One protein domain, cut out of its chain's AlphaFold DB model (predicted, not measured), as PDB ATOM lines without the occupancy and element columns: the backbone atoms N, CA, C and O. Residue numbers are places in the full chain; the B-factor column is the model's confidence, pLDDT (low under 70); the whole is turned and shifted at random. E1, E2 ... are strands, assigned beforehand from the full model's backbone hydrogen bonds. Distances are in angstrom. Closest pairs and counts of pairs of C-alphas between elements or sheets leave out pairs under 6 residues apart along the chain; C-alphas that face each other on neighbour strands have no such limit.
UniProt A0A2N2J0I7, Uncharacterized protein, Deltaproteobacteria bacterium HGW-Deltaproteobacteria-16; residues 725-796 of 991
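This is residues 725 to 796 of the 991 residues of an uncharacterized protein of Deltaproteobacteria bacterium HGW-Deltaproteobacteria-16 (UniProt A0A2N2J0I7). The domain is one long, narrow sheet of four antiparallel strands, twisted along its length like a ribbon, with no named helix over either face. The tight turns joining E1 to E2 and E3 to E4 lie at one end of the ribbon; at the other end the long loop of residues 755 to 767, between E2 and E3, extends beyond the strands, and the first and last printed residues lie toward that end too. The printed part has 72 residues, with no named helix and four named strands, E1, E2, E3 and E4 along the chain, in the same order across the sheet, and the class is all strand. The strands form a meander, each one the antiparallel neighbour of the one before. The whole is loose, with a radius of gyration of the C-alphas of 15.6 A, and a rod in outline, spanning 51 by 23 by 16 A.

The printed part begins at Glu 725, and three residues later E1 begins, residues 728 to 740, the longest strand by residues with 13. It runs from C-alpha 728 at (32.386, 11.908, -32.949) to C-alpha 740 at (36.909, 34.002, -5.563), a length of 35.5 A. After a tight link of 2 residues comes E2, residues 743 to 754, which is 34.6 A long. Residues 755 to 767 hold no named element; their C-alphas lie 12 to 25 A from the mean of all C-alphas. E3, residues 768 to 778, measures 28.9 A from first to last C-alpha and bends by 54 degrees at residue 772. A tight link of 3 residues follows, and then E4, residues 782 to 790, 25.8 A long, which ends with C-alpha 790 at (46.672, 14.165, -31.667). The printed part ends at Ile 796.

E1 and E2 are antiparallel neighbours and form a hairpin, with 170 degrees between their directions. The C-alphas of Lys 739 and Trp 744, which face each other, are 4.3 A apart; N 736 and O 747 are within hydrogen-bond range at 2.7 A, as are N 753 and O 729 at 2.8 A. E2 and E3 also form a hairpin, across the long link, with 167 degrees between their directions. The C-alphas of Ser 747 and Thr 775 face each other at 4.2 A; N 771 and O 750 are 2.7 A apart and N 746 and O 776 are 2.9 A apart, both within hydrogen-bond range. E3 and E4 form the third hairpin, with 180 degrees between their directions. The C-alphas of Phe 771 and Met 787 face each other at 4.4 A; N 770 and O 788, at 2.7 A, and N 784 and O 775, at 2.9 A, are within hydrogen-bond range. E1 and E4 are the edge strands and are apart, while E2 and E3 are inner strands. The closest C-alphas of E1 and E3 are those of Lys 734 and Asp 773, 7.6 A apart. From edge to edge the strands' lines turn by 23 degrees, and the way across the sheet turns by 21 degrees. The sheet is twisted, its C-alphas lying up to 6.5 A off the best plane through them.

The two C-alphas farthest apart are those of Asn 741 and Pro 759, 51.8 A. The first and last printed C-alphas, those of Glu 725 and Ile 796, are 24.3 A apart. The printed part has no cut. The link from E2 to E3, 13 residues, is long. The mean pLDDT of the printed part is 89.1, and one residue, Gly 762, is under 70; it lies within the link from E2 to E3.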
ATOM      1  N   GLU A 725      27.981   7.428 -33.429       87.94
ATOM      2  CA  GLU A 725      28.663   6.318 -34.090       87.94
ATOM      3  C   GLU A 725      29.341   6.782 -35.389       87.94
ATOM      4  O   GLU A 725      28.775   7.570 -36.147       87.94
ATOM      5  N   ASP A 726      30.593   6.359 -35.589       86.38
ATOM      6  CA  ASP A 726      31.452   6.695 -36.736       86.38
ATOM      7  C   ASP A 726      31.697   8.191 -37.024       86.38
ATOM      8  O   ASP A 726      32.345   8.531 -38.013       86.38
ATOM      9  N   ILE A 727      31.232   9.111 -36.170       88.50
ATOM     10  CA  ILE A 727      31.407  10.555 -36.377       88.50
ATOM     11  C   ILE A 727      32.261  11.162 -35.273       88.50
ATOM     12  O   ILE A 727      33.372  11.636 -35.519       88.50
ATOM     13  N   ILE A 728      31.755  11.177 -34.044       91.75
ATOM     14  CA  ILE A 728      32.386  11.908 -32.949       91.75
ATOM     15  C   ILE A 728      31.966  11.324 -31.609       91.75
ATOM     16  O   ILE A 728      30.798  11.008 -31.389       91.75
ATOM     17  N   GLN A 729      32.916  11.248 -30.691       93.19
ATOM     18  CA  GLN A 729      32.653  10.959 -29.292       93.19
ATOM     19  C   GLN A 729      33.167  12.116 -28.444       93.19
ATOM     20  O   GLN A 729      34.294  12.567 -28.631       93.19
ATOM     21  N   VAL A 730      32.355  12.590 -27.503       92.81
ATOM     22  CA  VAL A 730      32.740  13.607 -26.523       92.81
ATOM     23  C   VAL A 730      32.656  12.995 -25.135       92.81
ATOM     24  O   VAL A 730      31.604  12.503 -24.718       92.81
ATOM     25  N   GLN A 731      33.770  13.042 -24.417       91.81
ATOM     26  CA  GLN A 731      33.905  12.545 -23.058       91.81
ATOM     27  C   GLN A 731      34.233  13.700 -22.115       91.81
ATOM     28  O   GLN A 731      35.163  14.469 -22.353       91.81
ATOM     29  N   LEU A 732      33.464  13.821 -21.042       91.50
ATOM     30  CA  LEU A 732      33.655  14.794 -19.981       91.50
ATOM     31  C   LEU A 732      34.620  14.250 -18.931       91.50
ATOM     32  O   LEU A 732      34.451  13.139 -18.436       91.50
ATOM     33  N   ARG A 733      35.639  15.043 -18.601       91.56
ATOM     34  CA  ARG A 733      36.719  14.663 -17.679       91.56
ATOM     35  C   ARG A 733      36.766  15.515 -16.421       91.56
ATOM     36  O   ARG A 733      37.176  15.020 -15.381       91.56
ATOM     37  N   LYS A 734      36.359  16.779 -16.506       92.38
ATOM     38  CA  LYS A 734      36.340  17.712 -15.376       92.38
ATOM     39  C   LYS A 734      35.182  18.683 -15.552       92.38
ATOM     40  O   LYS A 734      34.915  19.123 -16.668       92.38
ATOM     41  N   LEU A 735      34.529  19.036 -14.457       93.50
ATOM     42  CA  LEU A 735      33.657  20.195 -14.331       93.50
ATOM     43  C   LEU A 735      34.041  20.926 -13.058       93.50
ATOM     44  O   LEU A 735      34.275  20.301 -12.031       93.50
ATOM     45  N   GLY A 736      34.067  22.246 -13.110       94.00
ATOM     46  CA  GLY A 736      34.256  23.054 -11.927       94.00
ATOM     47  C   GLY A 736      33.541  24.384 -12.038       94.00
ATOM     48  O   GLY A 736      33.427  24.969 -13.115       94.00
ATOM     49  N   ILE A 737      33.043  24.844 -10.905       96.44
ATOM     50  CA  ILE A 737      32.461  26.164 -10.740       96.44
ATOM     51  C   ILE A 737      33.000  26.748  -9.450       96.44
ATOM     52  O   ILE A 737      33.037  26.083  -8.417       96.44
ATOM     53  N   GLY A 738      33.407  28.004  -9.497       94.88
ATOM     54  CA  GLY A 738      33.867  28.690  -8.315       94.88
ATOM     55  C   GLY A 738      33.699  30.185  -8.417       94.88
ATOM     56  O   GLY A 738      33.465  30.755  -9.484       94.88
ATOM     57  N   LYS A 739      33.820  30.817  -7.265       94.38
ATOM     58  CA  LYS A 739      33.899  32.251  -7.119       94.38
ATOM     59  C   LYS A 739      34.988  32.560  -6.107       94.38
ATOM     60  O   LYS A 739      34.942  32.037  -5.001       94.38
ATOM     61  N   GLU A 740      35.904  33.445  -6.462       92.81
ATOM     62  CA  GLU A 740      36.909  34.002  -5.563       92.81
ATOM     63  C   GLU A 740      36.796  35.529  -5.583       92.81
ATOM     64  O   GLU A 740      36.933  36.176  -6.620       92.81
ATOM     65  N   ASN A 741      36.495  36.126  -4.433       89.69
ATOM     66  CA  ASN A 741      36.149  37.536  -4.277       89.69
ATOM     67  C   ASN A 741      34.993  37.955  -5.208       89.69
ATOM     68  O   ASN A 741      33.836  37.603  -4.973       89.69
ATOM     69  N   ALA A 742      35.282  38.721  -6.261       89.69
ATOM     70  CA  ALA A 742      34.312  39.117  -7.284       89.69
ATOM     71  C   ALA A 742      34.401  38.259  -8.558       89.69
ATOM     72  O   ALA A 742      33.544  38.396  -9.433       89.69
ATOM     73  N   THR A 743      35.404  37.383  -8.652       92.69
ATOM     74  CA  THR A 743      35.737  36.653  -9.867       92.69
ATOM     75  C   THR A 743      35.035  35.303  -9.895       92.69
ATOM     76  O   THR A 743      35.264  34.475  -9.021       92.69
ATOM     77  N   TRP A 744      34.183  35.058 -10.888       94.69
ATOM     78  CA  TRP A 744      33.613  33.734 -11.149       94.69
ATOM     79  C   TRP A 744      34.505  32.959 -12.099       94.69
ATOM     80  O   TRP A 744      34.885  33.519 -13.122       94.69
ATOM     81  N   ALA A 745      34.757  31.687 -11.807       94.06
ATOM     82  CA  ALA A 745      35.485  30.765 -12.661       94.06
ATOM     83  C   ALA A 745      34.601  29.564 -13.020       94.06
ATOM     84  O   ALA A 745      33.990  28.940 -12.152       94.06
ATOM     85  N   PHE A 746      34.553  29.228 -14.305       95.25
ATOM     86  CA  PHE A 746      33.915  28.021 -14.818       95.25
ATOM     87  C   PHE A 746      34.974  27.201 -15.528       95.25
ATOM     88  O   PHE A 746      35.565  27.679 -16.497       95.25
ATOM     89  N   SER A 747      35.207  25.982 -15.050       93.50
ATOM     90  CA  SER A 747      36.193  25.084 -15.631       93.50
ATOM     91  C   SER A 747      35.561  23.823 -16.197       93.50
ATOM     92  O   SER A 747      34.644  23.266 -15.595       93.50
ATOM     93  N   PHE A 748      36.071  23.326 -17.316       93.62
ATOM     94  CA  PHE A 748      35.744  21.997 -17.810       93.62
ATOM     95  C   PHE A 748      36.961  21.321 -18.436       93.62
ATOM     96  O   PHE A 748      37.875  21.973 -18.929       93.62
ATOM     97  N   GLY A 749      36.941  19.994 -18.451       91.50
ATOM     98  CA  GLY A 749      37.882  19.160 -19.188       91.50
ATOM     99  C   GLY A 749      37.106  18.219 -20.095       91.50
ATOM    100  O   GLY A 749      36.141  17.592 -19.654       91.50
ATOM    101  N   LEU A 750      37.501  18.126 -21.361       93.00
ATOM    102  CA  LEU A 750      36.797  17.364 -22.394       93.00
ATOM    103  C   LEU A 750      37.796  16.598 -23.258       93.00
ATOM    104  O   LEU A 750      38.845  17.126 -23.604       93.00
ATOM    105  N   LYS A 751      37.447  15.388 -23.684       92.25
ATOM    106  CA  LYS A 751      38.136  14.652 -24.746       92.25
ATOM    107  C   LYS A 751      37.162  14.438 -25.893       92.25
ATOM    108  O   LYS A 751      36.129  13.798 -25.736       92.25
ATOM    109  N   VAL A 752      37.484  15.010 -27.041       93.25
ATOM    110  CA  VAL A 752      36.732  14.878 -28.283       93.25
ATOM    111  C   VAL A 752      37.502  13.934 -29.189       93.25
ATOM    112  O   VAL A 752      38.600  14.261 -29.632       93.25
ATOM    113  N   THR A 753      36.938  12.770 -29.473       91.81
ATOM    114  CA  THR A 753      37.519  11.771 -30.371       91.81
ATOM    115  C   THR A 753      36.790  11.834 -31.703       91.81
ATOM    116  O   THR A 753      35.579  11.620 -31.770       91.81
ATOM    117  N   ASN A 754      37.522  12.126 -32.770       88.94
ATOM    118  CA  ASN A 754      37.003  12.073 -34.127       88.94
ATOM    119  C   ASN A 754      36.991  10.614 -34.600       88.94
ATOM    120  O   ASN A 754      38.039   9.965 -34.627       88.94
ATOM    121  N   ARG A 755      35.810  10.102 -34.960       87.25
ATOM    122  CA  ARG A 755      35.621   8.734 -35.466       87.25
ATOM    123  C   ARG A 755      35.369   8.685 -36.976       87.25
ATOM    124  O   ARG A 755      35.284   7.593 -37.525       87.25
ATOM    125  N   MET A 756      35.308   9.839 -37.648       83.56
ATOM    126  CA  MET A 756      35.101   9.900 -39.094       83.56
ATOM    127  C   MET A 756      36.304   9.336 -39.851       83.56
ATOM    128  O   MET A 756      37.389   9.923 -39.847       83.56
ATOM    129  N   ASP A 757      36.084   8.252 -40.589       78.88
ATOM    130  CA  ASP A 757      37.036   7.741 -41.571       78.88
ATOM    131  C   ASP A 757      36.700   8.290 -42.965       78.88
ATOM    132  O   ASP A 757      35.948   7.698 -43.741       78.88
ATOM    133  N   ILE A 758      37.214   9.486 -43.272       79.44
ATOM    134  CA  ILE A 758      37.069  10.098 -44.600       79.44
ATOM    135  C   ILE A 758      38.370   9.872 -45.378       79.44
ATOM    136  O   ILE A 758      39.390  10.488 -45.040       79.44
ATOM    137  N   PRO A 759      38.364   9.065 -46.458       74.38
ATOM    138  CA  PRO A 759      39.539   8.857 -47.291       74.38
ATOM    139  C   PRO A 759      40.132  10.193 -47.749       74.38
ATOM    140  O   PRO A 759      39.412  11.090 -48.184       74.38
ATOM    141  N   VAL A 760      41.457  10.330 -47.658       71.25
ATOM    142  CA  VAL A 760      42.234  11.544 -47.996       71.25
ATOM    143  C   VAL A 760      42.083  12.708 -47.001       71.25
ATOM    144  O   VAL A 760      43.095  13.323 -46.672       71.25
ATOM    145  N   VAL A 761      40.884  12.996 -46.478       74.69
ATOM    146  CA  VAL A 761      40.642  14.129 -45.554       74.69
ATOM    147  C   VAL A 761      40.996  13.788 -44.103       74.69
ATOM    148  O   VAL A 761      41.490  14.652 -43.379       74.69
ATOM    149  N   GLY A 762      40.828  12.528 -43.686       68.50
ATOM    150  CA  GLY A 762      41.060  12.071 -42.309       68.50
ATOM    151  C   GLY A 762      42.487  12.294 -41.794       68.50
ATOM    152  O   GLY A 762      42.685  12.457 -40.598       68.50
ATOM    153  N   LYS A 763      43.476  12.416 -42.690       74.06
ATOM    154  CA  LYS A 763      44.867  12.746 -42.334       74.06
ATOM    155  C   LYS A 763      45.069  14.203 -41.907       74.06
ATOM    156  O   LYS A 763      46.071  14.508 -41.273       74.06
ATOM    157  N   PHE A 764      44.155  15.103 -42.272       81.31
ATOM    158  CA  PHE A 764      44.245  16.531 -41.944       81.31
ATOM    159  C   PHE A 764      43.461  16.902 -40.682       81.31
ATOM    160  O   PHE A 764      43.686  17.971 -40.117       81.31
ATOM    161  N   LEU A 765      42.564  16.029 -40.220       86.44
ATOM    162  CA  LEU A 765      41.795  16.237 -38.999       86.44
ATOM    163  C   LEU A 765      42.485  15.547 -37.813       86.44
ATOM    164  O   LEU A 765      42.976  14.427 -37.970       86.44
ATOM    165  N   PRO A 766      42.512  16.171 -36.623       89.19
ATOM    166  CA  PRO A 766      42.991  15.494 -35.428       89.19
ATOM    167  C   PRO A 766      42.090  14.291 -35.122       89.19
ATOM    168  O   PRO A 766      40.865  14.356 -35.250       89.19
ATOM    169  N   GLN A 767      42.710  13.187 -34.709       89.94
ATOM    170  CA  GLN A 767      42.036  11.989 -34.213       89.94
ATOM    171  C   GLN A 767      41.425  12.241 -32.831       89.94
ATOM    172  O   GLN A 767      40.356  11.723 -32.517       89.94
ATOM    173  N   SER A 768      42.083  13.054 -32.002       91.62
ATOM    174  CA  SER A 768      41.514  13.509 -30.737       91.62
ATOM    175  C   SER A 768      41.931  14.935 -30.408       91.62
ATOM    176  O   SER A 768      43.044  15.352 -30.727       91.62
ATOM    177  N   ILE A 769      41.028  15.666 -29.764       93.06
ATOM    178  CA  ILE A 769      41.259  16.972 -29.153       93.06
ATOM    179  C   ILE A 769      40.927  16.812 -27.673       93.06
ATOM    180  O   ILE A 769      39.792  16.506 -27.321       93.06
ATOM    181  N   THR A 770      41.908  16.998 -26.804       91.38
ATOM    182  CA  THR A 770      41.743  16.926 -25.355       91.38
ATOM    183  C   THR A 770      41.946  18.310 -24.766       91.38
ATOM    184  O   THR A 770      43.021  18.883 -24.873       91.38
ATOM    185  N   PHE A 771      40.915  18.837 -24.127       91.88
ATOM    186  CA  PHE A 771      40.985  19.966 -23.213       91.88
ATOM    187  C   PHE A 771      41.281  19.390 -21.829       91.88
ATOM    188  O   PHE A 771      40.386  18.828 -21.191       91.88
ATOM    189  N   ASN A 772      42.543  19.446 -21.406       86.56
ATOM    190  CA  ASN A 772      42.947  18.953 -20.087       86.56
ATOM    191  C   ASN A 772      42.379  19.853 -18.989       86.56
ATOM    192  O   ASN A 772      41.864  19.355 -17.990       86.56
ATOM    193  N   ASP A 773      42.418  21.164 -19.222       86.81
ATOM    194  CA  ASP A 773      41.781  22.162 -18.376       86.81
ATOM    195  C   ASP A 773      41.398  23.375 -19.229       86.81
ATOM    196  O   ASP A 773      42.239  23.984 -19.883       86.81
ATOM    197  N   PHE A 774      40.122  23.728 -19.258       92.38
ATOM    198  CA  PHE A 774      39.653  25.010 -19.767       92.38
ATOM    199  C   PHE A 774      39.019  25.740 -18.599       92.38
ATOM    200  O   PHE A 774      38.091  25.199 -18.012       92.38
ATOM    201  N   THR A 775      39.469  26.950 -18.282       92.00
ATOM    202  CA  THR A 775      38.892  27.802 -17.240       92.00
ATOM    203  C   THR A 775      38.578  29.178 -17.807       92.00
ATOM    204  O   THR A 775      39.456  29.868 -18.319       92.00
ATOM    205  N   TYR A 776      37.323  29.596 -17.686       93.50
ATOM    206  CA  TYR A 776      36.874  30.941 -18.026       93.50
ATOM    207  C   TYR A 776      36.557  31.732 -16.760       93.50
ATOM    208  O   TYR A 776      35.732  31.288 -15.956       93.50
ATOM    209  N   SER A 777      37.172  32.908 -16.618       92.25
ATOM    210  CA  SER A 777      37.024  33.772 -15.446       92.25
ATOM    211  C   SER A 777      36.401  35.132 -15.788       92.25
ATOM    212  O   SER A 777      36.851  35.818 -16.705       92.25
ATOM    213  N   THR A 778      35.395  35.568 -15.022       90.56
ATOM    214  CA  THR A 778      34.738  36.895 -15.134       90.56
ATOM    215  C   THR A 778      34.900  37.674 -13.833       90.56
ATOM    216  O   THR A 778      34.846  37.029 -12.795       90.56
ATOM    217  N   PRO A 779      35.070  39.013 -13.832       82.56
ATOM    218  CA  PRO A 779      34.866  39.948 -14.946       82.56
ATOM    219  C   PRO A 779      36.067  40.123 -15.886       82.56
ATOM    220  O   PRO A 779      35.908  40.728 -16.943       82.56
ATOM    221  N   ASP A 780      37.238  39.585 -15.541       83.25
ATOM    222  CA  ASP A 780      38.485  39.821 -16.288       83.25
ATOM    223  C   ASP A 780      38.489  39.215 -17.703       83.25
ATOM    224  O   ASP A 780      39.402  39.474 -18.484       83.25
ATOM    225  N   ASN A 781      37.466  38.419 -18.046       88.31
ATOM    226  CA  ASN A 781      37.339  37.676 -19.301       88.31
ATOM    227  C   ASN A 781      38.600  36.867 -19.631       88.31
ATOM    228  O   ASN A 781      38.957  36.699 -20.799       88.31
ATOM    229  N   ASN A 782      39.277  36.375 -18.595       88.75
ATOM    230  CA  ASN A 782      40.487  35.593 -18.750       88.75
ATOM    231  C   ASN A 782      40.124  34.156 -19.134       88.75
ATOM    232  O   ASN A 782      39.189  33.576 -18.576       88.75
ATOM    233  N   ILE A 783      40.869  33.588 -20.077       89.12
ATOM    234  CA  ILE A 783      40.746  32.192 -20.492       89.12
ATOM    235  C   ILE A 783      42.081  31.525 -20.184       89.12
ATOM    236  O   ILE A 783      43.087  31.866 -20.804       89.12
ATOM    237  N   ASP A 784      42.077  30.577 -19.250       89.06
ATOM    238  CA  ASP A 784      43.164  29.612 -19.091       89.06
ATOM    239  C   ASP A 784      42.794  28.342 -19.865       89.06
ATOM    240  O   ASP A 784      41.694  27.810 -19.725       89.06
ATOM    241  N   LEU A 785      43.680  27.892 -20.742       89.69
ATOM    242  CA  LEU A 785      43.454  26.788 -21.667       89.69
ATOM    243  C   LEU A 785      44.693  25.904 -21.652       89.69
ATOM    244  O   LEU A 785      45.767  26.381 -21.999       89.69
ATOM    245  N   ASP A 786      44.512  24.633 -21.323       91.62
ATOM    246  CA  ASP A 786      45.431  23.525 -21.565       91.62
ATOM    247  C   ASP A 786      44.749  22.552 -22.528       91.62
ATOM    248  O   ASP A 786      43.719  21.937 -22.220       91.62
ATOM    249  N   MET A 787      45.317  22.444 -23.722       92.56
ATOM    250  CA  MET A 787      44.763  21.652 -24.804       92.56
ATOM    251  C   MET A 787      45.853  20.847 -25.497       92.56
ATOM    252  O   MET A 787      46.959  21.331 -25.723       92.56
ATOM    253  N   SER A 788      45.510  19.639 -25.923       92.31
ATOM    254  CA  SER A 788      46.315  18.815 -26.813       92.31
ATOM    255  C   SER A 788      45.469  18.243 -27.941       92.31
ATOM    256  O   SER A 788      44.288  17.944 -27.796       92.31
ATOM    257  N   MET A 789      46.078  18.111 -29.104       93.81
ATOM    258  CA  MET A 789      45.500  17.541 -30.306       93.81
ATOM    259  C   MET A 789      46.447  16.464 -30.811       93.81
ATOM    260  O   MET A 789      47.650  16.699 -30.904       93.81
ATOM    261  N   THR A 790      45.903  15.307 -31.164       92.44
ATOM    262  CA  THR A 790      46.672  14.165 -31.667       92.44
ATOM    263  C   THR A 790      46.116  13.745 -33.015       92.44
ATOM    264  O   THR A 790      44.910  13.524 -33.133       92.44
ATOM    265  N   TRP A 791      46.975  13.608 -34.022       91.56
ATOM    266  CA  TRP A 791      46.638  13.114 -35.360       91.56
ATOM    267  C   TRP A 791      46.996  11.632 -35.512       91.56
ATOM    268  O   TRP A 791      47.829  11.097 -34.782       91.56
ATOM    269  N   GLN A 792      46.385  10.973 -36.501       84.56
ATOM    270  CA  GLN A 792      46.594   9.544 -36.775       84.56
ATOM    271  C   GLN A 792      48.048   9.186 -37.132       84.56
ATOM    272  O   GLN A 792      48.468   8.049 -36.941       84.56
ATOM    273  N   ASP A 793      48.817  10.133 -37.673       85.19
ATOM    274  CA  ASP A 793      50.219   9.937 -38.060       85.19
ATOM    275  C   ASP A 793      51.208  10.090 -36.891       85.19
ATOM    276  O   ASP A 793      52.408   9.869 -37.064       85.19
ATOM    277  N   GLY A 794      50.704  10.422 -35.697       85.19
ATOM    278  CA  GLY A 794      51.487  10.628 -34.485       85.19
ATOM    279  C   GLY A 794      51.909  12.077 -34.240       85.19
ATOM    280  O   GLY A 794      52.642  12.314 -33.280       85.19
ATOM    281  N   LEU A 795      51.479  13.042 -35.067       91.69
ATOM    282  CA  LEU A 795      51.630  14.464 -34.752       91.69
ATOM    283  C   LEU A 795      50.826  14.787 -33.492       91.69
ATOM    284  O   LEU A 795      49.637  14.478 -33.407       91.69
ATOM    285  N   ILE A 796      51.475  15.433 -32.527       92.31
ATOM    286  CA  ILE A 796      50.821  15.961 -31.330       92.31
ATOM    287  C   ILE A 796      51.080  17.456 -31.292       92.31
ATOM    288  O   ILE A 796      52.231  17.874 -31.294       92.31
TER     289      ILE A 796